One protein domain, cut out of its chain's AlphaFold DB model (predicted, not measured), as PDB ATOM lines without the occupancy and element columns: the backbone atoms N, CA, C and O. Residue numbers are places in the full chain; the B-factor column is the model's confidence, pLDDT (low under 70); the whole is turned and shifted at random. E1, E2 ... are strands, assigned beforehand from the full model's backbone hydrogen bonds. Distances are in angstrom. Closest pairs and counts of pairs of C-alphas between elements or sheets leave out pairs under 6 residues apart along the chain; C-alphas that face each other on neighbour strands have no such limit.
ATOM      1  N   VAL A 213       8.349  60.510  31.065       95.50
ATOM      2  CA  VAL A 213       8.743  59.354  30.264       95.50
ATOM      3  C   VAL A 213       9.863  58.626  30.995       95.50
ATOM      4  O   VAL A 213      10.897  59.208  31.304       95.50
ATOM      5  N   LEU A 214       9.682  57.342  31.270       96.38
ATOM      6  CA  LEU A 214      10.729  56.465  31.775       96.38
ATOM      7  C   LEU A 214      11.300  55.653  30.615       96.38
ATOM      8  O   LEU A 214      10.572  54.968  29.895       96.38
ATOM      9  N   LYS A 215      12.624  55.700  30.474       95.56
ATOM     10  CA  LYS A 215      13.386  54.924  29.496       95.56
ATOM     11  C   LYS A 215      14.302  53.934  30.230       95.56
ATOM     12  O   LYS A 215      15.400  54.324  30.643       95.56
ATOM     13  N   PRO A 216      13.864  52.680  30.440       94.19
ATOM     14  CA  PRO A 216      14.672  51.673  31.120       94.19
ATOM     15  C   PRO A 216      15.789  51.177  30.195       94.19
ATOM     16  O   PRO A 216      15.543  50.787  29.059       94.19
ATOM     17  N   MET A 217      17.031  51.191  30.660       92.38
ATOM     18  CA  MET A 217      18.191  50.762  29.880       92.38
ATOM     19  C   MET A 217      18.905  49.622  30.599       92.38
ATOM     20  O   MET A 217      19.355  49.793  31.732       92.38
ATOM     21  N   GLY A 218      19.047  48.481  29.931       90.12
ATOM     22  CA  GLY A 218      19.758  47.309  30.439       90.12
ATOM     23  C   GLY A 218      20.949  46.929  29.564       90.12
ATOM     24  O   GLY A 218      21.124  47.443  28.456       90.12
ATOM     25  N   LEU A 219      21.793  46.029  30.066       90.50
ATOM     26  CA  LEU A 219      22.920  45.499  29.301       90.50
ATOM     27  C   LEU A 219      22.448  44.382  28.367       90.50
ATOM     28  O   LEU A 219      21.765  43.456  28.792       90.50
ATOM     29  N   VAL A 220      22.852  44.425  27.105       91.12
ATOM     30  CA  VAL A 220      22.718  43.295  26.175       91.12
ATOM     31  C   VAL A 220      24.103  42.720  25.944       91.12
ATOM     32  O   VAL A 220      25.011  43.466  25.574       91.12
ATOM     33  N   ASN A 221      24.278  41.414  26.157       91.00
ATOM     34  CA  ASN A 221      25.570  40.752  25.968       91.00
ATOM     35  C   ASN A 221      26.118  40.993  24.558       91.00
ATOM     36  O   ASN A 221      25.388  40.875  23.575       91.00
ATOM     37  N   CYS A 222      27.413  41.282  24.448       92.75
ATOM     38  CA  CYS A 222      28.086  41.293  23.157       92.75
ATOM     39  C   CYS A 222      28.716  39.932  22.888       92.75
ATOM     40  O   CYS A 222      29.366  39.358  23.756       92.75
ATOM     41  N   VAL A 223      28.553  39.442  21.664       94.81
ATOM     42  CA  VAL A 223      29.292  38.292  21.148       94.81
ATOM     43  C   VAL A 223      30.152  38.734  19.961       94.81
ATOM     44  O   VAL A 223      29.708  39.556  19.150       94.81
ATOM     45  N   PRO A 224      31.393  38.242  19.850       94.44
ATOM     46  CA  PRO A 224      32.237  38.499  18.688       94.44
ATOM     47  C   PRO A 224      31.599  37.973  17.388       94.44
ATOM     48  O   PRO A 224      30.800  37.032  17.433       94.44
ATOM     49  N   PRO A 225      31.952  38.526  16.211       94.06
ATOM     50  CA  PRO A 225      31.604  37.920  14.929       94.06
ATOM     51  C   PRO A 225      32.191  36.510  14.801       94.06
ATOM     52  O   PRO A 225      33.235  36.208  15.380       94.06
ATOM     53  N   ALA A 226      31.543  35.649  14.013       91.75
ATOM     54  CA  ALA A 226      32.042  34.299  13.763       91.75
ATOM     55  C   ALA A 226      33.491  34.331  13.232       91.75
ATOM     56  O   ALA A 226      33.810  35.112  12.336       91.75
ATOM     57  N   GLY A 227      34.362  33.493  13.799       85.88
ATOM     58  CA  GLY A 227      35.786  33.429  13.443       85.88
ATOM     59  C   GLY A 227      36.681  34.478  14.118       85.88
ATOM     60  O   GLY A 227      37.894  34.452  13.917       85.88
ATOM     61  N   ALA A 228      36.127  35.376  14.934       88.12
ATOM     62  CA  ALA A 228      36.925  36.275  15.759       88.12
ATOM     63  C   ALA A 228      37.682  35.513  16.862       88.12
ATOM     64  O   ALA A 228      37.181  34.537  17.415       88.12
ATOM     65  N   SER A 229      38.878  35.998  17.215       88.00
ATOM     66  CA  SER A 229      39.746  35.396  18.246       88.00
ATOM     67  C   SER A 229      39.855  36.267  19.505       88.00
ATOM     68  O   SER A 229      40.899  36.340  20.146       88.00
ATOM     69  N   PHE A 230      38.774  36.969  19.842       91.12
ATOM     70  CA  PHE A 230      38.633  37.764  21.063       91.12
ATOM     71  C   PHE A 230      37.280  37.472  21.708       91.12
ATOM     72  O   PHE A 230      36.379  36.986  21.036       91.12
ATOM     73  N   GLU A 231      37.114  37.812  22.984       94.06
ATOM     74  CA  GLU A 231      35.848  37.671  23.710       94.06
ATOM     75  C   GLU A 231      35.410  39.003  24.313       94.06
ATOM     76  O   GLU A 231      36.239  39.819  24.720       94.06
ATOM     77  N   TYR A 232      34.099  39.197  24.449       93.00
ATOM     78  CA  TYR A 232      33.562  40.273  25.274       93.00
ATOM     79  C   TYR A 232      33.390  39.814  26.725       93.00
ATOM     80  O   TYR A 232      32.935  38.709  27.011       93.00
ATOM     81  N   ALA A 233      33.733  40.701  27.654       87.81
ATOM     82  CA  ALA A 233      33.463  40.569  29.085       87.81
ATOM     83  C   ALA A 233      32.218  41.346  29.538       87.81
ATOM     84  O   ALA A 233      31.889  41.357  30.726       87.81
ATOM     85  N   GLY A 234      31.576  42.054  28.613       82.62
ATOM     86  CA  GLY A 234      30.502  42.979  28.912       82.62
ATOM     87  C   GLY A 234      29.508  43.110  27.773       82.62
ATOM     88  O   GLY A 234      29.755  42.686  26.643       82.62
ATOM     89  N   GLY A 235      28.378  43.716  28.102       88.19
ATOM     90  CA  GLY A 235      27.365  44.108  27.141       88.19
ATOM     91  C   GLY A 235      27.428  45.579  26.768       88.19
ATOM     92  O   GLY A 235      28.279  46.327  27.248       88.19
ATOM     93  N   VAL A 236      26.467  45.980  25.948       88.44
ATOM     94  CA  VAL A 236      26.160  47.377  25.643       88.44
ATOM     95  C   VAL A 236      24.834  47.783  26.253       88.44
ATOM     96  O   VAL A 236      23.910  46.974  26.333       88.44
ATOM     97  N   LEU A 237      24.714  49.051  26.644       88.19
ATOM     98  CA  LEU A 237      23.432  49.601  27.067       88.19
ATOM     99  C   LEU A 237      22.472  49.686  25.881       88.19
ATOM    100  O   LEU A 237      22.767  50.314  24.858       88.19
ATOM    101  N   ARG A 238      21.305  49.067  26.025       89.50
ATOM    102  CA  ARG A 238      20.182  49.169  25.090       89.50
ATOM    103  C   ARG A 238      18.894  49.349  25.878       89.50
ATOM    104  O   ARG A 238      18.849  49.103  27.082       89.50
ATOM    105  N   LEU A 239      17.866  49.830  25.188       90.75
ATOM    106  CA  LEU A 239      16.535  49.943  25.763       90.75
ATOM    107  C   LEU A 239      16.055  48.557  26.188       90.75
ATOM    108  O   LEU A 239      16.049  47.628  25.380       90.75
ATOM    109  N   ASP A 240      15.668  48.427  27.451       91.56
ATOM    110  CA  ASP A 240      15.065  47.206  27.963       91.56
ATOM    111  C   ASP A 240      13.582  47.189  27.591       91.56
ATOM    112  O   ASP A 240      12.705  47.547  28.374       91.56
ATOM    113  N   VAL A 241      13.302  46.740  26.368       90.50
ATOM    114  CA  VAL A 241      11.930  46.548  25.884       90.50
ATOM    115  C   VAL A 241      11.195  45.438  26.639       90.50
ATOM    116  O   VAL A 241      10.002  45.255  26.437       90.50
ATOM    117  N   THR A 242      11.865  44.669  27.500       90.69
ATOM    118  CA  THR A 242      11.239  43.592  28.277       90.69
ATOM    119  C   THR A 242      10.825  44.024  29.681       90.69
ATOM    120  O   THR A 242      10.164  43.254  30.381       90.69
ATOM    121  N   ALA A 243      11.175  45.250  30.083       94.19
ATOM    122  CA  ALA A 243      10.708  45.847  31.321       94.19
ATOM    123  C   ALA A 243       9.171  45.909  31.365       94.19
ATOM    124  O   ALA A 243       8.492  46.031  30.336       94.19
ATOM    125  N   LYS A 244       8.624  45.837  32.581       95.44
ATOM    126  CA  LYS A 244       7.186  45.836  32.875       95.44
ATOM    127  C   LYS A 244       6.889  46.524  34.209       95.44
ATOM    128  O   LYS A 244       7.801  46.830  34.975       95.44
ATOM    129  N   ASP A 245       5.607  46.766  34.470       96.81
ATOM    130  CA  ASP A 245       5.078  47.222  35.763       96.81
ATOM    131  C   ASP A 245       5.791  48.456  36.341       96.81
ATOM    132  O   ASP A 245       6.228  48.471  37.493       96.81
ATOM    133  N   ALA A 246       5.934  49.503  35.525       98.06
ATOM    134  CA  ALA A 246       6.588  50.730  35.954       98.06
ATOM    135  C   ALA A 246       5.670  51.633  36.788       98.06
ATOM    136  O   ALA A 246       4.493  51.835  36.476       98.06
ATOM    137  N   THR A 247       6.257  52.260  37.804       98.25
ATOM    138  CA  THR A 247       5.680  53.381  38.537       98.25
ATOM    139  C   THR A 247       6.561  54.614  38.387       98.25
ATOM    140  O   THR A 247       7.778  54.535  38.542       98.25
ATOM    141  N   ILE A 248       5.946  55.761  38.106       96.81
ATOM    142  CA  ILE A 248       6.611  57.060  37.996       96.81
ATOM    143  C   ILE A 248       5.933  58.001  38.989       96.81
ATOM    144  O   ILE A 248       4.753  58.308  38.857       96.81
ATOM    145  N   ASN A 249       6.657  58.414  40.026       94.31
ATOM    146  CA  ASN A 249       6.177  59.266  41.117       94.31
ATOM    147  C   ASN A 249       4.860  58.770  41.747       94.31
ATOM    148  O   ASN A 249       3.966  59.550  42.059       94.31
ATOM    149  N   GLY A 250       4.751  57.451  41.931       94.50
ATOM    150  CA  GLY A 250       3.574  56.798  42.514       94.50
ATOM    151  C   GLY A 250       2.447  56.488  41.521       94.50
ATOM    152  O   GLY A 250       1.491  55.824  41.906       94.50
ATOM    153  N   ILE A 251       2.569  56.901  40.256       97.81
ATOM    154  CA  ILE A 251       1.594  56.614  39.199       97.81
ATOM    155  C   ILE A 251       2.013  55.351  38.460       97.81
ATOM    156  O   ILE A 251       3.156  55.263  38.010       97.81
ATOM    157  N   LYS A 252       1.110  54.382  38.291       98.38
ATOM    158  CA  LYS A 252       1.387  53.241  37.405       98.38
ATOM    159  C   LYS A 252       1.341  53.713  35.958       98.38
ATOM    160  O   LYS A 252       0.318  54.224  35.513       98.38
ATOM    161  N   ALA A 253       2.454  53.566  35.258       97.75
ATOM    162  CA  ALA A 253       2.653  54.159  33.946       97.75
ATOM    163  C   ALA A 253       2.172  53.238  32.817       97.75
ATOM    164  O   ALA A 253       2.243  52.010  32.926       97.75
ATOM    165  N   LEU A 254       1.729  53.835  31.710       96.75
ATOM    166  CA  LEU A 254       1.414  53.109  30.483       96.75
ATOM    167  C   LEU A 254       2.713  52.630  29.839       96.75
ATOM    168  O   LEU A 254       3.603  53.441  29.580       96.75
ATOM    169  N   ARG A 255       2.816  51.334  29.547       94.50
ATOM    170  CA  ARG A 255       3.896  50.805  28.711       94.50
ATOM    171  C   ARG A 255       3.586  51.092  27.244       94.50
ATOM    172  O   ARG A 255       2.521  50.722  26.764       94.50
ATOM    173  N   MET A 256       4.540  51.681  26.542       91.19
ATOM    174  CA  MET A 256       4.446  51.973  25.116       91.19
ATOM    175  C   MET A 256       5.100  50.867  24.281       91.19
ATOM    176  O   MET A 256       5.959  50.123  24.765       91.19
ATOM    177  N   ASP A 257       4.732  50.787  23.004       87.12
ATOM    178  CA  ASP A 257       5.300  49.811  22.062       87.12
ATOM    179  C   ASP A 257       6.798  50.021  21.825       87.12
ATOM    180  O   ASP A 257       7.539  49.062  21.616       87.12
ATOM    181  N   ASP A 258       7.257  51.269  21.937       84.88
ATOM    182  CA  ASP A 258       8.671  51.628  21.849       84.88
ATOM    183  C   ASP A 258       9.502  51.119  23.043       84.88
ATOM    184  O   ASP A 258      10.721  51.213  22.998       84.88
ATOM    185  N   GLY A 259       8.879  50.554  24.089       90.25
ATOM    186  CA  GLY A 259       9.542  50.056  25.298       90.25
ATOM    187  C   GLY A 259       9.728  51.100  26.402       90.25
ATOM    188  O   GLY A 259      10.278  50.782  27.456       90.25
ATOM    189  N   THR A 260       9.276  52.337  26.194       94.88
ATOM    190  CA  THR A 260       9.208  53.366  27.237       94.88
ATOM    191  C   THR A 260       7.942  53.231  28.075       94.88
ATOM    192  O   THR A 260       6.990  52.536  27.712       94.88
ATOM    193  N   PHE A 261       7.920  53.921  29.213       96.69
ATOM    194  CA  PHE A 261       6.725  54.066  30.034       96.69
ATOM    195  C   PHE A 261       6.362  55.533  30.175       96.69
ATOM    196  O   PHE A 261       7.247  56.375  30.318       96.69
ATOM    197  N   ARG A 262       5.069  55.843  30.149       96.25
ATOM    198  CA  ARG A 262       4.565  57.218  30.161       96.25
ATOM    199  C   ARG A 262       3.560  57.421  31.287       96.25
ATOM    200  O   ARG A 262       2.703  56.571  31.521       96.25
ATOM    201  N   ALA A 263       3.672  58.547  31.981       97.12
ATOM    202  CA  ALA A 263       2.731  58.963  33.016       97.12
ATOM    203  C   ALA A 263       2.463  60.465  32.913       97.12
ATOM    204  O   ALA A 263       3.397  61.269  32.885       97.12
ATOM    205  N   ILE A 264       1.189  60.834  32.879       96.62
ATOM    206  CA  ILE A 264       0.735  62.222  32.890       96.62
ATOM    207  C   ILE A 264       0.594  62.669  34.340       96.62
ATOM    208  O   ILE A 264      -0.000  61.968  35.161       96.62
ATOM    209  N   VAL A 265       1.155  63.830  34.662       96.06
ATOM    210  CA  VAL A 265       1.213  64.359  36.026       96.06
ATOM    211  C   VAL A 265       0.740  65.810  36.073       96.06
ATOM    212  O   VAL A 265       1.003  66.570  35.134       96.06
ATOM    213  N   PRO A 266       0.091  66.246  37.169       95.38
ATOM    214  CA  PRO A 266      -0.109  67.669  37.409       95.38
ATOM    215  C   PRO A 266       1.230  68.409  37.385       95.38
ATOM    216  O   PRO A 266       2.263  67.847  37.751       95.38
ATOM    217  N   SER A 267       1.216  69.681  36.987       92.50
ATOM    218  CA  SER A 267       2.430  70.503  37.052       92.50
ATOM    219  C   SER A 267       2.815  70.716  38.523       92.50
ATOM    220  O   SER A 267       2.020  71.306  39.260       92.50
ATOM    221  N   PRO A 268       3.985  70.248  38.995       90.06
ATOM    222  CA  PRO A 268       4.410  70.471  40.371       90.06
ATOM    223  C   PRO A 268       4.582  71.965  40.669       90.06
ATOM    224  O   PRO A 268       5.172  72.710  39.886       90.06
ATOM    225  N   ALA A 269       4.094  72.394  41.836       87.69
ATOM    226  CA  ALA A 269       4.188  73.786  42.288       87.69
ATOM    227  C   ALA A 269       5.605  74.190  42.739       87.69
ATOM    228  O   ALA A 269       5.931  75.375  42.759       87.69
ATOM    229  N   GLY A 270       6.436  73.217  43.118       92.19
ATOM    230  CA  GLY A 270       7.805  73.422  43.584       92.19
ATOM    231  C   GLY A 270       8.810  72.571  42.818       92.19
ATOM    232  O   GLY A 270       8.495  71.999  41.772       92.19
ATOM    233  N   ASP A 271      10.021  72.485  43.364       92.69
ATOM    234  CA  ASP A 271      11.046  71.581  42.854       92.69
ATOM    235  C   ASP A 271      10.537  70.136  42.848       92.69
ATOM    236  O   ASP A 271       9.802  69.698  43.739       92.69
ATOM    237  N   PHE A 272      10.934  69.391  41.825       93.12
ATOM    238  CA  PHE A 272      10.420  68.058  41.565       93.12
ATOM    239  C   PHE A 272      11.554  67.083  41.286       93.12
ATOM    240  O   PHE A 272      12.368  67.301  40.393       93.12
ATOM    241  N   VAL A 273      11.573  65.962  42.002       93.25
ATOM    242  CA  VAL A 273      12.518  64.873  41.749       93.25
ATOM    243  C   VAL A 273      11.749  63.699  41.138       93.25
ATOM    244  O   VAL A 273      10.881  63.131  41.812       93.25
ATOM    245  N   PRO A 274      12.031  63.310  39.879       92.25
ATOM    246  CA  PRO A 274      11.436  62.117  39.303       92.25
ATOM    247  C   PRO A 274      11.982  60.892  40.032       92.25
ATOM    248  O   PRO A 274      13.190  60.729  40.171       92.25
ATOM    249  N   ALA A 275      11.106  60.022  40.505       95.50
ATOM    250  CA  ALA A 275      11.484  58.808  41.210       95.50
ATOM    251  C   ALA A 275      10.456  57.721  40.938       95.50
ATOM    252  O   ALA A 275       9.307  58.012  40.612       95.50
ATOM    253  N   GLY A 276      10.843  56.464  41.069       97.69
ATOM    254  CA  GLY A 276       9.921  55.390  40.759       97.69
ATOM    255  C   GLY A 276      10.562  54.025  40.747       97.69
ATOM    256  O   GLY A 276      11.635  53.802  41.316       97.69
ATOM    257  N   SER A 277       9.869  53.104  40.092       98.00
ATOM    258  CA  SER A 277      10.327  51.733  39.961       98.00
ATOM    259  C   SER A 277       9.859  51.090  38.668       98.00
ATOM    260  O   SER A 277       8.945  51.588  38.022       98.00
ATOM    261  N   TYR A 278      10.477  49.980  38.295       97.81
ATOM    262  CA  TYR A 278       9.958  49.060  37.286       97.81
ATOM    263  C   TYR A 278      10.468  47.647  37.571       97.81
ATOM    264  O   TYR A 278      11.444  47.467  38.307       97.81
ATOM    265  N   LEU A 279       9.816  46.643  36.993       96.50
ATOM    266  CA  LEU A 279      10.280  45.262  37.010       96.50
ATOM    267  C   LEU A 279      11.016  44.943  35.712       96.50
ATOM    268  O   LEU A 279      10.570  45.290  34.618       96.50
ATOM    269  N   THR A 280      12.137  44.237  35.821       92.81
ATOM    270  CA  THR A 280      12.741  43.576  34.659       92.81
ATOM    271  C   THR A 280      11.921  42.345  34.264       92.81
ATOM    272  O   THR A 280      11.035  41.904  35.000       92.81
ATOM    273  N   LYS A 281      12.248  41.717  33.127       87.62
ATOM    274  CA  LYS A 281      11.628  40.443  32.725       87.62
ATOM    275  C   LYS A 281      11.714  39.356  33.803       87.62
ATOM    276  O   LYS A 281      10.763  38.599  33.972       87.62
ATOM    277  N   GLY A 282      12.837  39.294  34.522       87.50
ATOM    278  CA  GLY A 282      13.081  38.350  35.620       87.50
ATOM    279  C   GLY A 282      12.517  38.795  36.973       87.50
ATOM    280  O   GLY A 282      13.032  38.362  37.998       87.50
ATOM    281  N   ASP A 283      11.535  39.703  36.980       91.50
ATOM    282  CA  ASP A 283      10.845  40.216  38.172       91.50
ATOM    283  C   ASP A 283      11.758  40.895  39.201       91.50
ATOM    284  O   ASP A 283      11.417  41.039  40.376       91.50
ATOM    285  N   LYS A 284      12.926  41.376  38.763       92.88
ATOM    286  CA  LYS A 284      13.788  42.190  39.617       92.88
ATOM    287  C   LYS A 284      13.265  43.619  39.644       92.88
ATOM    288  O   LYS A 284      13.218  44.278  38.607       92.88
ATOM    289  N   THR A 285      12.958  44.121  40.834       96.31
ATOM    290  CA  THR A 285      12.615  45.531  41.031       96.31
ATOM    291  C   THR A 285      13.846  46.413  40.877       96.31
ATOM    292  O   THR A 285      14.842  46.254  41.586       96.31
ATOM    293  N   ILE A 286      13.758  47.378  39.970       96.38
ATOM    294  CA  ILE A 286      14.695  48.488  39.860       96.38
ATOM    295  C   ILE A 286      14.026  49.713  40.462       96.38
ATOM    296  O   ILE A 286      12.945  50.099  40.029       96.38
ATOM    297  N   LEU A 287      14.673  50.315  41.458       97.00
ATOM    298  CA  LEU A 287      14.293  51.612  42.009       97.00
ATOM    299  C   LEU A 287      15.174  52.685  41.377       97.00
ATOM    300  O   LEU A 287      16.370  52.461  41.177       97.00
ATOM    301  N   TYR A 288      14.605  53.849  41.089       95.06
ATOM    302  CA  TYR A 288      15.368  54.975  40.571       95.06
ATOM    303  C   TYR A 288      14.946  56.292  41.213       95.06
ATOM    304  O   TYR A 288      13.781  56.505  41.546       95.06
ATOM    305  N   THR A 289      15.922  57.189  41.304       94.19
ATOM    306  CA  THR A 289      15.740  58.595  41.650       94.19
ATOM    307  C   THR A 289      16.551  59.406  40.653       94.19
ATOM    308  O   THR A 289      17.734  59.139  40.440       94.19
ATOM    309  N   GLY A 290      15.896  60.354  40.002       89.69
ATOM    310  CA  GLY A 290      16.478  61.219  38.996       89.69
ATOM    311  C   GLY A 290      17.080  62.493  39.569       89.69
ATOM    312  O   GLY A 290      17.249  62.664  40.776       89.69
ATOM    313  N   THR A 291      17.405  63.413  38.667       88.25
ATOM    314  CA  THR A 291      17.899  64.745  39.023       88.25
ATOM    315  C   THR A 291      16.734  65.679  39.337       88.25
ATOM    316  O   THR A 291      15.717  65.649  38.648       88.25
ATOM    317  N   SER A 292      16.902  66.524  40.356       90.69
ATOM    318  CA  SER A 292      15.911  67.545  40.698       90.69
ATOM    319  C   SER A 292      15.684  68.511  39.535       90.69
ATOM    320  O   SER A 292      16.632  69.045  38.957       90.69
ATOM    321  N   LEU A 293      14.415  68.736  39.216       91.19
ATOM    322  CA  LEU A 293      13.933  69.753  38.300       91.19
ATOM    323  C   LEU A 293      13.493  70.957  39.121       91.19
ATOM    324  O   LEU A 293      12.681  70.828  40.037       91.19
ATOM    325  N   THR A 294      14.011  72.130  38.777       91.94
ATOM    326  CA  THR A 294      13.624  73.381  39.432       91.94
ATOM    327  C   THR A 294      12.142  73.679  39.194       91.94
ATOM    328  O   THR A 294      11.607  73.360  38.127       91.94
ATOM    329  N   ALA A 295      11.488  74.321  40.162       92.31
ATOM    330  CA  ALA A 295      10.091  74.732  40.074       92.31
ATOM    331  C   ALA A 295       9.750  75.395  38.723       92.31
ATOM    332  O   ALA A 295      10.507  76.209  38.189       92.31
ATOM    333  N   GLY A 296       8.605  75.016  38.149       89.81
ATOM    334  CA  GLY A 296       8.129  75.526  36.859       89.81
ATOM    335  C   GLY A 296       8.785  74.912  35.614       89.81
ATOM    336  O   GLY A 296       8.345  75.204  34.505       89.81
ATOM    337  N   LYS A 297       9.800  74.043  35.748       91.31
ATOM    338  CA  LYS A 297      10.387  73.331  34.595       91.31
ATOM    339  C   LYS A 297       9.450  72.271  34.024       91.31
ATOM    340  O   LYS A 297       9.247  72.226  32.813       91.31
ATOM    341  N   LEU A 298       8.879  71.430  34.888       92.88
ATOM    342  CA  LEU A 298       7.881  70.427  34.513       92.88
ATOM    343  C   LEU A 298       6.495  71.087  34.483       92.88
ATOM    344  O   LEU A 298       5.726  70.985  35.429       92.88
ATOM    345  N   ALA A 299       6.223  71.839  33.422       93.75
ATOM    346  CA  ALA A 299       4.973  72.575  33.242       93.75
ATOM    347  C   ALA A 299       4.006  71.863  32.279       93.75
ATOM    348  O   ALA A 299       4.375  70.912  31.586       93.75
ATOM    349  N   ALA A 300       2.776  72.366  32.202       93.62
ATOM    350  CA  ALA A 300       1.766  71.936  31.243       93.62
ATOM    351  C   ALA A 300       2.320  71.914  29.802       93.62
ATOM    352  O   ALA A 300       3.063  72.813  29.392       93.62
ATOM    353  N   GLY A 301       2.027  70.844  29.056       88.56
ATOM    354  CA  GLY A 301       2.538  70.645  27.695       88.56
ATOM    355  C   GLY A 301       4.049  70.401  27.601       88.56
ATOM    356  O   GLY A 301       4.610  70.393  26.499       88.56
ATOM    357  N   LYS A 302       4.741  70.186  28.730       91.38
ATOM    358  CA  LYS A 302       6.151  69.778  28.764       91.38
ATOM    359  C   LYS A 302       6.307  68.301  29.078       91.38
ATOM    360  O   LYS A 302       5.497  67.738  29.808       91.38
ATOM    361  N   TYR A 303       7.378  67.699  28.561       92.25
ATOM    362  CA  TYR A 303       7.778  66.349  28.949       92.25
ATOM    363  C   TYR A 303       9.223  66.247  29.433       92.25
ATOM    364  O   TYR A 303      10.113  66.965  28.965       92.25
ATOM    365  N   TYR A 304       9.454  65.315  30.356       91.62
ATOM    366  CA  TYR A 304      10.778  64.940  30.843       91.62
ATOM    367  C   TYR A 304      11.024  63.446  30.665       91.62
ATOM    368  O   TYR A 304      10.212  62.634  31.108       91.62
ATOM    369  N   THR A 305      12.176  63.089  30.095       92.94
ATOM    370  CA  THR A 305      12.600  61.693  29.961       92.94
ATOM    371  C   THR A 305      13.643  61.341  31.014       92.94
ATOM    372  O   THR A 305      14.777  61.817  30.965       92.94
ATOM    373  N   GLN A 306      13.280  60.451  31.933       93.62
ATOM    374  CA  GLN A 306      14.198  59.806  32.858       93.62
ATOM    375  C   GLN A 306      14.769  58.540  32.215       93.62
ATOM    376  O   GLN A 306      14.103  57.507  32.139       93.62
ATOM    377  N   GLN A 307      16.030  58.595  31.787       93.25
ATOM    378  CA  GLN A 307      16.776  57.399  31.401       93.25
ATOM    379  C   GLN A 307      17.342  56.719  32.653       93.25
ATOM    380  O   GLN A 307      17.998  57.372  33.465       93.25
ATOM    381  N   VAL A 308      17.082  55.422  32.825       92.38
ATOM    382  CA  VAL A 308      17.584  54.641  33.968       92.38
ATOM    383  C   VAL A 308      18.498  53.546  33.455       92.38
ATOM    384  O   VAL A 308      18.031  52.569  32.881       92.38
ATOM    385  N   GLU A 309      19.796  53.708  33.678       91.00
ATOM    386  CA  GLU A 309      20.815  52.738  33.278       91.00
ATOM    387  C   GLU A 309      21.079  51.742  34.401       91.00
ATOM    388  O   GLU A 309      21.360  52.124  35.538       91.00
ATOM    389  N   THR A 310      21.006  50.452  34.082       87.19
ATOM    390  CA  THR A 310      21.283  49.377  35.033       87.19
ATOM    391  C   THR A 310      22.289  48.378  34.476       87.19
ATOM    392  O   THR A 310      22.299  48.061  33.289       87.19
ATOM    393  N   ALA A 311      23.126  47.832  35.362       85.94
ATOM    394  CA  ALA A 311      24.043  46.734  35.051       85.94
ATOM    395  C   ALA A 311      23.346  45.357  35.059       85.94
ATOM    396  O   ALA A 311      23.996  44.323  35.201       85.94
ATOM    397  N   VAL A 312      22.014  45.337  34.957       87.19
ATOM    398  CA  VAL A 312      21.235  44.113  34.784       87.19
ATOM    399  C   VAL A 312      21.231  43.744  33.309       87.19
ATOM    400  O   VAL A 312      20.935  44.575  32.450       87.19
ATOM    401  N   TYR A 313      21.573  42.489  33.036       86.50
ATOM    402  CA  TYR A 313      21.517  41.951  31.690       86.50
ATOM    403  C   TYR A 313      20.077  41.642  31.299       86.50
ATOM    404  O   TYR A 313      19.327  41.024  32.053       86.50
ATOM    405  N   THR A 314      19.730  42.104  30.111       84.31
ATOM    406  CA  THR A 314      18.536  41.719  29.369       84.31
ATOM    407  C   THR A 314      18.819  40.440  28.589       84.31
ATOM    408  O   THR A 314      19.973  40.029  28.429       84.31
ATOM    409  N   ASP A 315      17.759  39.794  28.118       80.69
ATOM    410  CA  ASP A 315      17.891  38.559  27.361       80.69
ATOM    411  C   ASP A 315      18.544  38.778  25.994       80.69
ATOM    412  O   ASP A 315      18.392  39.812  25.342       80.69
ATOM    413  N   GLY A 316      19.211  37.724  25.529       83.81
ATOM    414  CA  GLY A 316      19.830  37.683  24.217       83.81
ATOM    415  C   GLY A 316      21.240  38.262  24.187       83.81
ATOM    416  O   GLY A 316      21.880  38.557  25.200       83.81
ATOM    417  N   SER A 317      21.749  38.361  22.968       90.56
ATOM    418  CA  SER A 317      23.078  38.873  22.675       90.56
ATOM    419  C   SER A 317      23.075  39.569  21.329       90.56
ATOM    420  O   SER A 317      22.333  39.178  20.429       90.56
ATOM    421  N   ILE A 318      23.960  40.542  21.168       91.81
ATOM    422  CA  ILE A 318      24.231  41.163  19.879       91.81
ATOM    423  C   ILE A 318      25.608  40.757  19.376       91.81
ATOM    424  O   ILE A 318      26.588  40.771  20.120       91.81
ATOM    425  N   THR A 319      25.700  40.442  18.089       95.12
ATOM    426  CA  THR A 319      26.997  40.336  17.429       95.12
ATOM    427  C   THR A 319      27.569  41.735  17.237       95.12
ATOM    428  O   THR A 319      26.935  42.586  16.614       95.12
ATOM    429  N   ARG A 320      28.764  41.989  17.776       93.50
ATOM    430  CA  ARG A 320      29.440  43.288  17.678       93.50
ATOM    431  C   ARG A 320      30.894  43.075  17.278       93.50
ATOM    432  O   ARG A 320      31.613  42.338  17.938       93.50
ATOM    433  N   ALA A 321      31.325  43.707  16.190       93.75
ATOM    434  CA  ALA A 321      32.736  43.719  15.816       93.75
ATOM    435  C   ALA A 321      33.554  44.569  16.802       93.75
ATOM    436  O   ALA A 321      33.019  45.498  17.410       93.75
ATOM    437  N   LEU A 322      34.850  44.274  16.920       93.19
ATOM    438  CA  LEU A 322      35.781  45.101  17.683       93.19
ATOM    439  C   LEU A 322      35.794  46.526  17.117       93.19
ATOM    440  O   LEU A 322      35.821  46.703  15.897       93.19
ATOM    441  N   GLN A 323      35.791  47.536  17.985       91.88
ATOM    442  CA  GLN A 323      35.821  48.938  17.576       91.88
ATOM    443  C   GLN A 323      36.976  49.691  18.229       91.88
ATOM    444  O   GLN A 323      37.395  49.401  19.350       91.88
ATOM    445  N   VAL A 324      37.469  50.708  17.521       88.69
ATOM    446  CA  VAL A 324      38.347  51.717  18.118       88.69
ATOM    447  C   VAL A 324      37.591  52.408  19.255       88.69
ATOM    448  O   VAL A 324      36.445  52.813  19.084       88.69
ATOM    449  N   GLY A 325      38.238  52.538  20.410       86.56
ATOM    450  CA  GLY A 325      37.645  53.054  21.641       86.56
ATOM    451  C   GLY A 325      37.164  51.978  22.614       86.56
ATOM    452  O   GLY A 325      36.861  52.320  23.754       86.56
ATOM    453  N   ASP A 326      37.121  50.702  22.217       89.06
ATOM    454  CA  ASP A 326      36.810  49.610  23.142       89.06
ATOM    455  C   ASP A 326      37.906  49.443  24.206       89.06
ATOM    456  O   ASP A 326      39.090  49.674  23.952       89.06
ATOM    457  N   TYR A 327      37.524  49.016  25.406       89.12
ATOM    458  CA  TYR A 327      38.460  48.795  26.501       89.12
ATOM    459  C   TYR A 327      38.993  47.362  26.490       89.12
ATOM    460  O   TYR A 327      38.226  46.402  26.431       89.12
ATOM    461  N   PHE A 328      40.311  47.220  26.613       90.38
ATOM    462  CA  PHE A 328      41.002  45.944  26.771       90.38
ATOM    463  C   PHE A 328      41.271  45.673  28.252       90.38
ATOM    464  O   PHE A 328      41.870  46.496  28.955       90.38
ATOM    465  N   CYS A 329      40.794  44.531  28.736       89.88
ATOM    466  CA  CYS A 329      40.873  44.124  30.135       89.88
ATOM    467  C   CYS A 329      42.122  43.276  30.404       89.88
ATOM    468  O   CYS A 329      42.681  42.655  29.503       89.88
ATOM    469  N   SER A 330      42.546  43.211  31.667       88.62
ATOM    470  CA  SER A 330      43.714  42.415  32.079       88.62
ATOM    471  C   SER A 330      43.560  40.906  31.867       88.62
ATOM    472  O   SER A 330      44.558  40.198  31.840       88.62
ATOM    473  N   ASP A 331      42.328  40.414  31.730       89.25
ATOM    474  CA  ASP A 331      42.003  39.018  31.409       89.25
ATOM    475  C   ASP A 331      41.941  38.748  29.892       89.25
ATOM    476  O   ASP A 331      41.508  37.677  29.477       89.25
ATOM    477  N   GLY A 332      42.342  39.716  29.060       88.81
ATOM    478  CA  GLY A 332      42.344  39.606  27.600       88.81
ATOM    479  C   GLY A 332      40.991  39.879  26.933       88.81
ATOM    480  O   GLY A 332      40.894  39.828  25.707       88.81
ATOM    481  N   LYS A 333      39.942  40.182  27.710       92.88
ATOM    482  CA  LYS A 333      38.590  40.424  27.188       92.88
ATOM    483  C   LYS A 333      38.343  41.885  26.826       92.88
ATOM    484  O   LYS A 333      39.013  42.800  27.307       92.88
ATOM    485  N   ILE A 334      37.315  42.101  26.014       92.25
ATOM    486  CA  ILE A 334      36.894  43.414  25.532       92.25
ATOM    487  C   ILE A 334      35.661  43.900  26.290       92.25
ATOM    488  O   ILE A 334      34.729  43.137  26.551       92.25
ATOM    489  N   ILE A 335      35.628  45.192  26.608       89.19
ATOM    490  CA  ILE A 335      34.409  45.895  27.007       89.19
ATOM    491  C   ILE A 335      34.085  46.956  25.958       89.19
ATOM    492  O   ILE A 335      34.969  47.743  25.610       89.19
ATOM    493  N   PRO A 336      32.839  47.002  25.453       88.69
ATOM    494  CA  PRO A 336      32.431  48.027  24.505       88.69
ATOM    495  C   PRO A 336      32.679  49.429  25.069       88.69
ATOM    496  O   PRO A 336      32.206  49.746  26.162       88.69
ATOM    497  N   GLY A 337      33.378  50.280  24.316       82.19
ATOM    498  CA  GLY A 337      33.743  51.634  24.762       82.19
ATOM    499  C   GLY A 337      32.534  52.533  25.052       82.19
ATOM    500  O   GLY A 337      32.607  53.461  25.853       82.19
ATOM    501  N   GLU A 338      31.391  52.221  24.440       76.06
ATOM    502  CA  GLU A 338      30.100  52.882  24.661       76.06
ATOM    503  C   GLU A 338      29.444  52.556  26.018       76.06
ATOM    504  O   GLU A 338      28.418  53.144  26.354       76.06
ATOM    505  N   THR A 339      30.020  51.649  26.817       71.62
ATOM    506  CA  THR A 339      29.422  51.178  28.076       71.62
ATOM    507  C   THR A 339      30.213  51.657  29.285       71.62
ATOM    508  O   THR A 339      31.206  51.054  29.682       71.62
ATOM    509  N   SER A 340      29.746  52.733  29.918       64.75
ATOM    510  CA  SER A 340      30.400  53.348  31.085       64.75
ATOM    511  C   SER A 340      30.014  52.724  32.432       64.75
ATOM    512  O   SER A 340      30.663  53.003  33.440       64.75
ATOM    513  N   ILE A 341      28.963  51.897  32.477       69.75
ATOM    514  CA  ILE A 341      28.394  51.390  33.738       69.75
ATOM    515  C   ILE A 341      29.037  50.094  34.248       69.75
ATOM    516  O   ILE A 341      28.885  49.749  35.421       69.75
ATOM    517  N   ILE A 342      29.763  49.369  33.394       71.94
ATOM    518  CA  ILE A 342      30.492  48.170  33.807       71.94
ATOM    519  C   ILE A 342      31.763  48.630  34.526       71.94
ATOM    520  O   ILE A 342      32.531  49.435  34.005       71.94
ATOM    521  N   LYS A 343      31.995  48.136  35.745       71.56
ATOM    522  CA  LYS A 343      33.231  48.396  36.494       71.56
ATOM    523  C   LYS A 343      34.150  47.187  36.374       71.56
ATOM    524  O   LYS A 343      33.909  46.163  37.008       71.56
ATOM    525  N   ARG A 344      35.198  47.309  35.561       75.12
ATOM    526  CA  ARG A 344      36.267  46.314  35.398       75.12
ATOM    527  C   ARG A 344      37.623  47.010  35.308       75.12
ATOM    528  O   ARG A 344      37.697  48.204  35.025       75.12
ATOM    529  N   THR A 345      38.693  46.265  35.574       81.19
ATOM    530  CA  THR A 345      40.058  46.777  35.418       81.19
ATOM    531  C   THR A 345      40.441  46.739  33.946       81.19
ATOM    532  O   THR A 345      40.772  45.690  33.392       81.19
ATOM    533  N   TYR A 346      40.387  47.907  33.321       84.50
ATOM    534  CA  TYR A 346      40.887  48.142  31.975       84.50
ATOM    535  C   TYR A 346      42.385  48.423  32.036       84.50
ATOM    536  O   TYR A 346      42.839  49.191  32.887       84.50
ATOM    537  N   ILE A 347      43.150  47.823  31.132       86.75
ATOM    538  CA  ILE A 347      44.594  48.064  31.012       86.75
ATOM    539  C   ILE A 347      44.949  48.779  29.711       86.75
ATOM    540  O   ILE A 347      45.989  49.430  29.644       86.75
ATOM    541  N   GLY A 348      44.065  48.732  28.713       85.94
ATOM    542  CA  GLY A 348      44.268  49.433  27.457       85.94
ATOM    543  C   GLY A 348      42.980  49.872  26.777       85.94
ATOM    544  O   GLY A 348      41.880  49.489  27.171       85.94
ATOM    545  N   LEU A 349      43.141  50.687  25.742       87.56
ATOM    546  CA  LEU A 349      42.087  51.134  24.842       87.56
ATOM    547  C   LEU A 349      42.456  50.730  23.414       87.56
ATOM    548  O   LEU A 349      43.575  50.973  22.966       87.56
ATOM    549  N   VAL A 350      41.535  50.090  22.701       89.56
ATOM    550  CA  VAL A 350      41.719  49.689  21.304       89.56
ATOM    551  C   VAL A 350      41.844  50.951  20.459       89.56
ATOM    552  O   VAL A 350      40.905  51.738  20.382       89.56
ATOM    553  N   PHE A 351      42.987  51.156  19.811       87.81
ATOM    554  CA  PHE A 351      43.204  52.318  18.935       87.81
ATOM    555  C   PHE A 351      43.230  51.938  17.448       87.81
ATOM    556  O   PHE A 351      43.079  52.803  16.588       87.81
ATOM    557  N   LYS A 352      43.375  50.644  17.137       89.00
ATOM    558  CA  LYS A 352      43.321  50.099  15.777       89.00
ATOM    559  C   LYS A 352      42.665  48.722  15.789       89.00
ATOM    560  O   LYS A 352      43.011  47.879  16.609       89.00
ATOM    561  N   VAL A 353      41.765  48.485  14.838       91.31
ATOM    562  CA  VAL A 353      41.140  47.177  14.582       91.31
ATOM    563  C   VAL A 353      41.795  46.528  13.366       91.31
ATOM    564  O   VAL A 353      42.011  47.198  12.352       91.31
ATOM    565  N   GLY A 354      42.115  45.239  13.467       88.31
ATOM    566  CA  GLY A 354      42.858  44.466  12.472       88.31
ATOM    567  C   GLY A 354      44.340  44.843  12.381       88.31
ATOM    568  O   GLY A 354      44.749  45.911  12.847       88.31
ATOM    569  N   ARG A 355      45.135  43.992  11.724       86.69
ATOM    570  CA  ARG A 355      46.579  44.194  11.496       86.69
ATOM    571  C   ARG A 355      46.869  45.522  10.777       86.69
ATOM    572  O   ARG A 355      46.068  45.993   9.962       86.69
ATOM    573  N   PHE A 356      47.982  46.170  11.107       82.75
ATOM    574  CA  PHE A 356      48.507  47.275  10.306       82.75
ATOM    575  C   PHE A 356      49.124  46.717   9.025       82.75
ATOM    576  O   PHE A 356      49.821  45.713   9.064       82.75
ATOM    577  N   THR A 357      48.907  47.380   7.891       81.81
ATOM    578  CA  THR A 357      49.453  46.919   6.602       81.81
ATOM    579  C   THR A 357      50.980  46.840   6.604       81.81
ATOM    580  O   THR A 357      51.545  45.987   5.934       81.81
ATOM    581  N   ALA A 358      51.638  47.724   7.357       81.69
ATOM    582  CA  ALA A 358      53.093  47.771   7.484       81.69
ATOM    583  C   ALA A 358      53.642  46.904   8.629       81.69
ATOM    584  O   ALA A 358      54.846  46.893   8.842       81.69
ATOM    585  N   ASP A 359      52.779  46.236   9.396       80.69
ATOM    586  CA  ASP A 359      53.234  45.301  10.417       80.69
ATOM    587  C   ASP A 359      53.502  43.953   9.752       80.69
ATOM    588  O   ASP A 359      52.570  43.242   9.377       80.69
ATOM    589  N   ASP A 360      54.772  43.602   9.601       82.12
ATOM    590  CA  ASP A 360      55.287  42.347   9.048       82.12
ATOM    591  C   ASP A 360      55.790  41.384  10.140       82.12
ATOM    592  O   ASP A 360      56.323  40.321   9.834       82.12
ATOM    593  N   SER A 361      55.531  41.696  11.415       82.56
ATOM    594  CA  SER A 361      55.972  40.892  12.558       82.56
ATOM    595  C   SER A 361      55.313  39.508  12.602       82.56
ATOM    596  O   SER A 361      54.114  39.348  12.337       82.56
ATOM    597  N   GLU A 362      56.073  38.502  13.022       83.88
ATOM    598  CA  GLU A 362      55.543  37.187  13.382       83.88
ATOM    599  C   GLU A 362      55.235  37.156  14.878       83.88
ATOM    600  O   GLU A 362      56.122  37.251  15.726       83.88
ATOM    601  N   TYR A 363      53.950  37.047  15.209       84.00
ATOM    602  CA  TYR A 363      53.502  36.917  16.589       84.00
ATOM    603  C   TYR A 363      53.379  35.442  16.944       84.00
ATOM    604  O   TYR A 363      52.855  34.661  16.153       84.00
ATOM    605  N   VAL A 364      53.812  35.072  18.146       84.44
ATOM    606  CA  VAL A 364      53.621  33.731  18.705       84.44
ATOM    607  C   VAL A 364      52.939  33.826  20.064       84.44
ATOM    608  O   VAL A 364      53.128  34.801  20.794       84.44
ATOM    609  N   ASN A 365      52.124  32.831  20.407       81.62
ATOM    610  CA  ASN A 365      51.511  32.755  21.731       81.62
ATOM    611  C   ASN A 365      52.523  32.266  22.790       81.62
ATOM    612  O   ASN A 365      53.680  31.973  22.487       81.62
ATOM    613  N   GLY A 366      52.086  32.141  24.048       77.62
ATOM    614  CA  GLY A 366      52.939  31.669  25.151       77.62
ATOM    615  C   GLY A 366      53.506  30.251  24.980       77.62
ATOM    616  O   GLY A 366      54.439  29.890  25.692       77.62
ATOM    617  N   ASN A 367      52.983  29.477  24.026       87.06
ATOM    618  CA  ASN A 367      53.450  28.135  23.680       87.06
ATOM    619  C   ASN A 367      54.368  28.129  22.441       87.06
ATOM    620  O   ASN A 367      54.811  27.063  22.021       87.06
ATOM    621  N   GLY A 368      54.653  29.293  21.845       85.62
ATOM    622  CA  GLY A 368      55.456  29.414  20.626       85.62
ATOM    623  C   GLY A 368      54.685  29.152  19.326       85.62
ATOM    624  O   GLY A 368      55.301  29.060  18.268       85.62
ATOM    625  N   GLU A 369      53.356  29.039  19.372       86.94
ATOM    626  CA  GLU A 369      52.536  28.795  18.181       86.94
ATOM    627  C   GLU A 369      52.259  30.109  17.431       86.94
ATOM    628  O   GLU A 369      51.900  31.101  18.081       86.94
ATOM    629  N   PRO A 370      52.365  30.144  16.087       85.06
ATOM    630  CA  PRO A 370      52.086  31.344  15.302       85.06
ATOM    631  C   PRO A 370      50.665  31.881  15.505       85.06
ATOM    632  O   PRO A 370      49.671  31.174  15.341       85.06
ATOM    633  N   MET A 371      50.562  33.175  15.792       82.12
ATOM    634  CA  MET A 371      49.314  33.924  15.867       82.12
ATOM    635  C   MET A 371      49.061  34.626  14.534       82.12
ATOM    636  O   MET A 371      49.487  35.756  14.303       82.12
ATOM    637  N   THR A 372      48.343  33.951  13.639       77.00
ATOM    638  CA  THR A 372      48.032  34.482  12.301       77.00
ATOM    639  C   THR A 372      46.901  35.514  12.311       77.00
ATOM    640  O   THR A 372      46.816  36.348  11.410       77.00
ATOM    641  N   ASN A 373      46.044  35.494  13.338       82.38
ATOM    642  CA  ASN A 373      44.888  36.380  13.457       82.38
ATOM    643  C   ASN A 373      45.171  37.521  14.442       82.38
ATOM    644  O   ASN A 373      45.170  37.325  15.656       82.38
ATOM    645  N   ILE A 374      45.360  38.732  13.914       87.00
ATOM    646  CA  ILE A 374      45.531  39.953  14.711       87.00
ATOM    647  C   ILE A 374      44.217  40.732  14.730       87.00
ATOM    648  O   ILE A 374      43.837  41.360  13.738       87.00
ATOM    649  N   ASN A 375      43.524  40.708  15.872       88.94
ATOM    650  CA  ASN A 375      42.235  41.391  16.034       88.94
ATOM    651  C   ASN A 375      42.379  42.921  16.095       88.94
ATOM    652  O   ASN A 375      41.465  43.638  15.691       88.94
ATOM    653  N   GLY A 376      43.511  43.438  16.579       90.38
ATOM    654  CA  GLY A 376      43.759  44.873  16.716       90.38
ATOM    655  C   GLY A 376      44.918  45.190  17.659       90.38
ATOM    656  O   GLY A 376      45.605  44.289  18.132       90.38
ATOM    657  N   TYR A 377      45.103  46.478  17.939       89.00
ATOM    658  CA  TYR A 377      46.159  47.010  18.800       89.00
ATOM    659  C   TYR A 377      45.558  47.912  19.878       89.00
ATOM    660  O   TYR A 377      44.596  48.652  19.635       89.00
ATOM    661  N   THR A 378      46.153  47.872  21.069       88.75
ATOM    662  CA  THR A 378      45.687  48.603  22.251       88.75
ATOM    663  C   THR A 378      46.770  49.525  22.789       88.75
ATOM    664  O   THR A 378      47.927  49.124  22.880       88.75
ATOM    665  N   VAL A 379      46.394  50.734  23.195       85.50
ATOM    666  CA  VAL A 379      47.271  51.663  23.913       85.50
ATOM    667  C   VAL A 379      47.052  51.491  25.409       85.50
ATOM    668  O   VAL A 379      45.909  51.366  25.849       85.50
ATOM    669  N   ALA A 380      48.125  51.460  26.197       83.19
ATOM    670  CA  ALA A 380      48.028  51.341  27.647       83.19
ATOM    671  C   ALA A 380      47.348  52.578  28.260       83.19
ATOM    672  O   ALA A 380      47.637  53.712  27.880       83.19
ATOM    673  N   LEU A 381      46.463  52.371  29.242       74.88
ATOM    674  CA  LEU A 381      45.788  53.483  29.930       74.88
ATOM    675  C   LEU A 381      46.719  54.269  30.858       74.88
ATOM    676  O   LEU A 381      46.463  55.434  31.157       74.88
TER     677      LEU A 381
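Overview. This is residues 213 to 381 of the 414 residues of an uncharacterized protein of Escherichia coli (UniProt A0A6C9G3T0). A long, loose rod has a sandwich of two sheets towards one end and a small three-stranded sheet towards the other: the long strands E1 and E7 run side by side through the larger sheet, E1 E2 E4 E7, whose E4 part is at the sandwich end, and the sheet E3 E5 E6 is partly face to face with it. E8, E9 and E10 make a separate small lobe, and the long loop of residues 354 to 375 forms the end of the rod beyond it. The printed part has 169 residues with ten named strands, E1 to E10 in order along the chain, and no named helix. The sheet of E1, E2, E4 and E7 is mixed and branched at E1, while the orders E3 E5 E6 and E8 E9 E10 are antiparallel throughout. The class is all strand, though under half of the residues, 70 of 169, are in named elements; the whole is loose, with a radius of gyration of the C-alphas of 21.5 A and spans of 69 by 31 by 24 A.

Along the chain. In the largest sheet, E1 is residues 213 to 223, 30.8 A long, and begins with C-alpha 213 at (8.743, 59.354, 30.264). E7, the longest strand, is residues 302 to 319, 37.8 A from first to last C-alpha, and bends by 90 degrees at residue 316; its C-alpha 319 is at (26.997, 40.336, 17.429). E2 is residues 235 to 239, 12.4 A, and E4 is residues 261 to 265, 13.1 A. The second sheet has E3, residues 244 to 248, 12.4 A, E5, residues 275 to 279, 14.2 A, and E6, residues 285 to 289, 13.4 A. The third has E8, residues 327 to 329, 6.4 A, E9, residues 346 to 353, 17.4 A, and E10, residues 376 to 380, 13.4 A, with C-alpha 380 at (48.028, 51.341, 27.647).

Arrangement. E1 has E7 on one side and both E2 and E4 on the other side, in a strongly twisted sheet. E1 and E7 are parallel at 19 degrees, with N 215 and O 306 2.9 A apart. E1 and E2, a hairpin, are antiparallel at 150 degrees, with N 218 and O 238 at 2.9 A. E4 is antiparallel to E1 beside residues 213 to 214, with N 214 and O 261 at 2.8 A. This sheet and the sheet E3 E5 E6 form a sandwich, two sheets face to face, with their best planes 23 degrees apart and their strands at 40 degrees. The closest C-alphas of E6 and E7 are those of Tyr 288 and Val 308, 7.0 A apart. E5 is antiparallel to E3, with N 247 and O 277 at 2.8 A, and to E6, its hairpin partner, with N 286 and O 278 at 2.9 A. E8, E9 and E10 form a meander, each strand the antiparallel neighbour of the one before: N 328 and O 348 are 2.8 A apart, and N 379 and O 349 are 2.8 A apart. E8 is apart from E1, E2 and E7.

Size, cuts and confidence. The C-alphas of Ala 269 and Gly 368 are the two farthest apart, at 71.2 A. The printed part has no cut. The links E1 to E2, E3 to E4, E6 to E7, E8 to E9 and E9 to E10 are long, the last with 22 residues. Mean pLDDT of the printed part is 89.5; residues 340 to 341 are under 70, where the model's confidence is low.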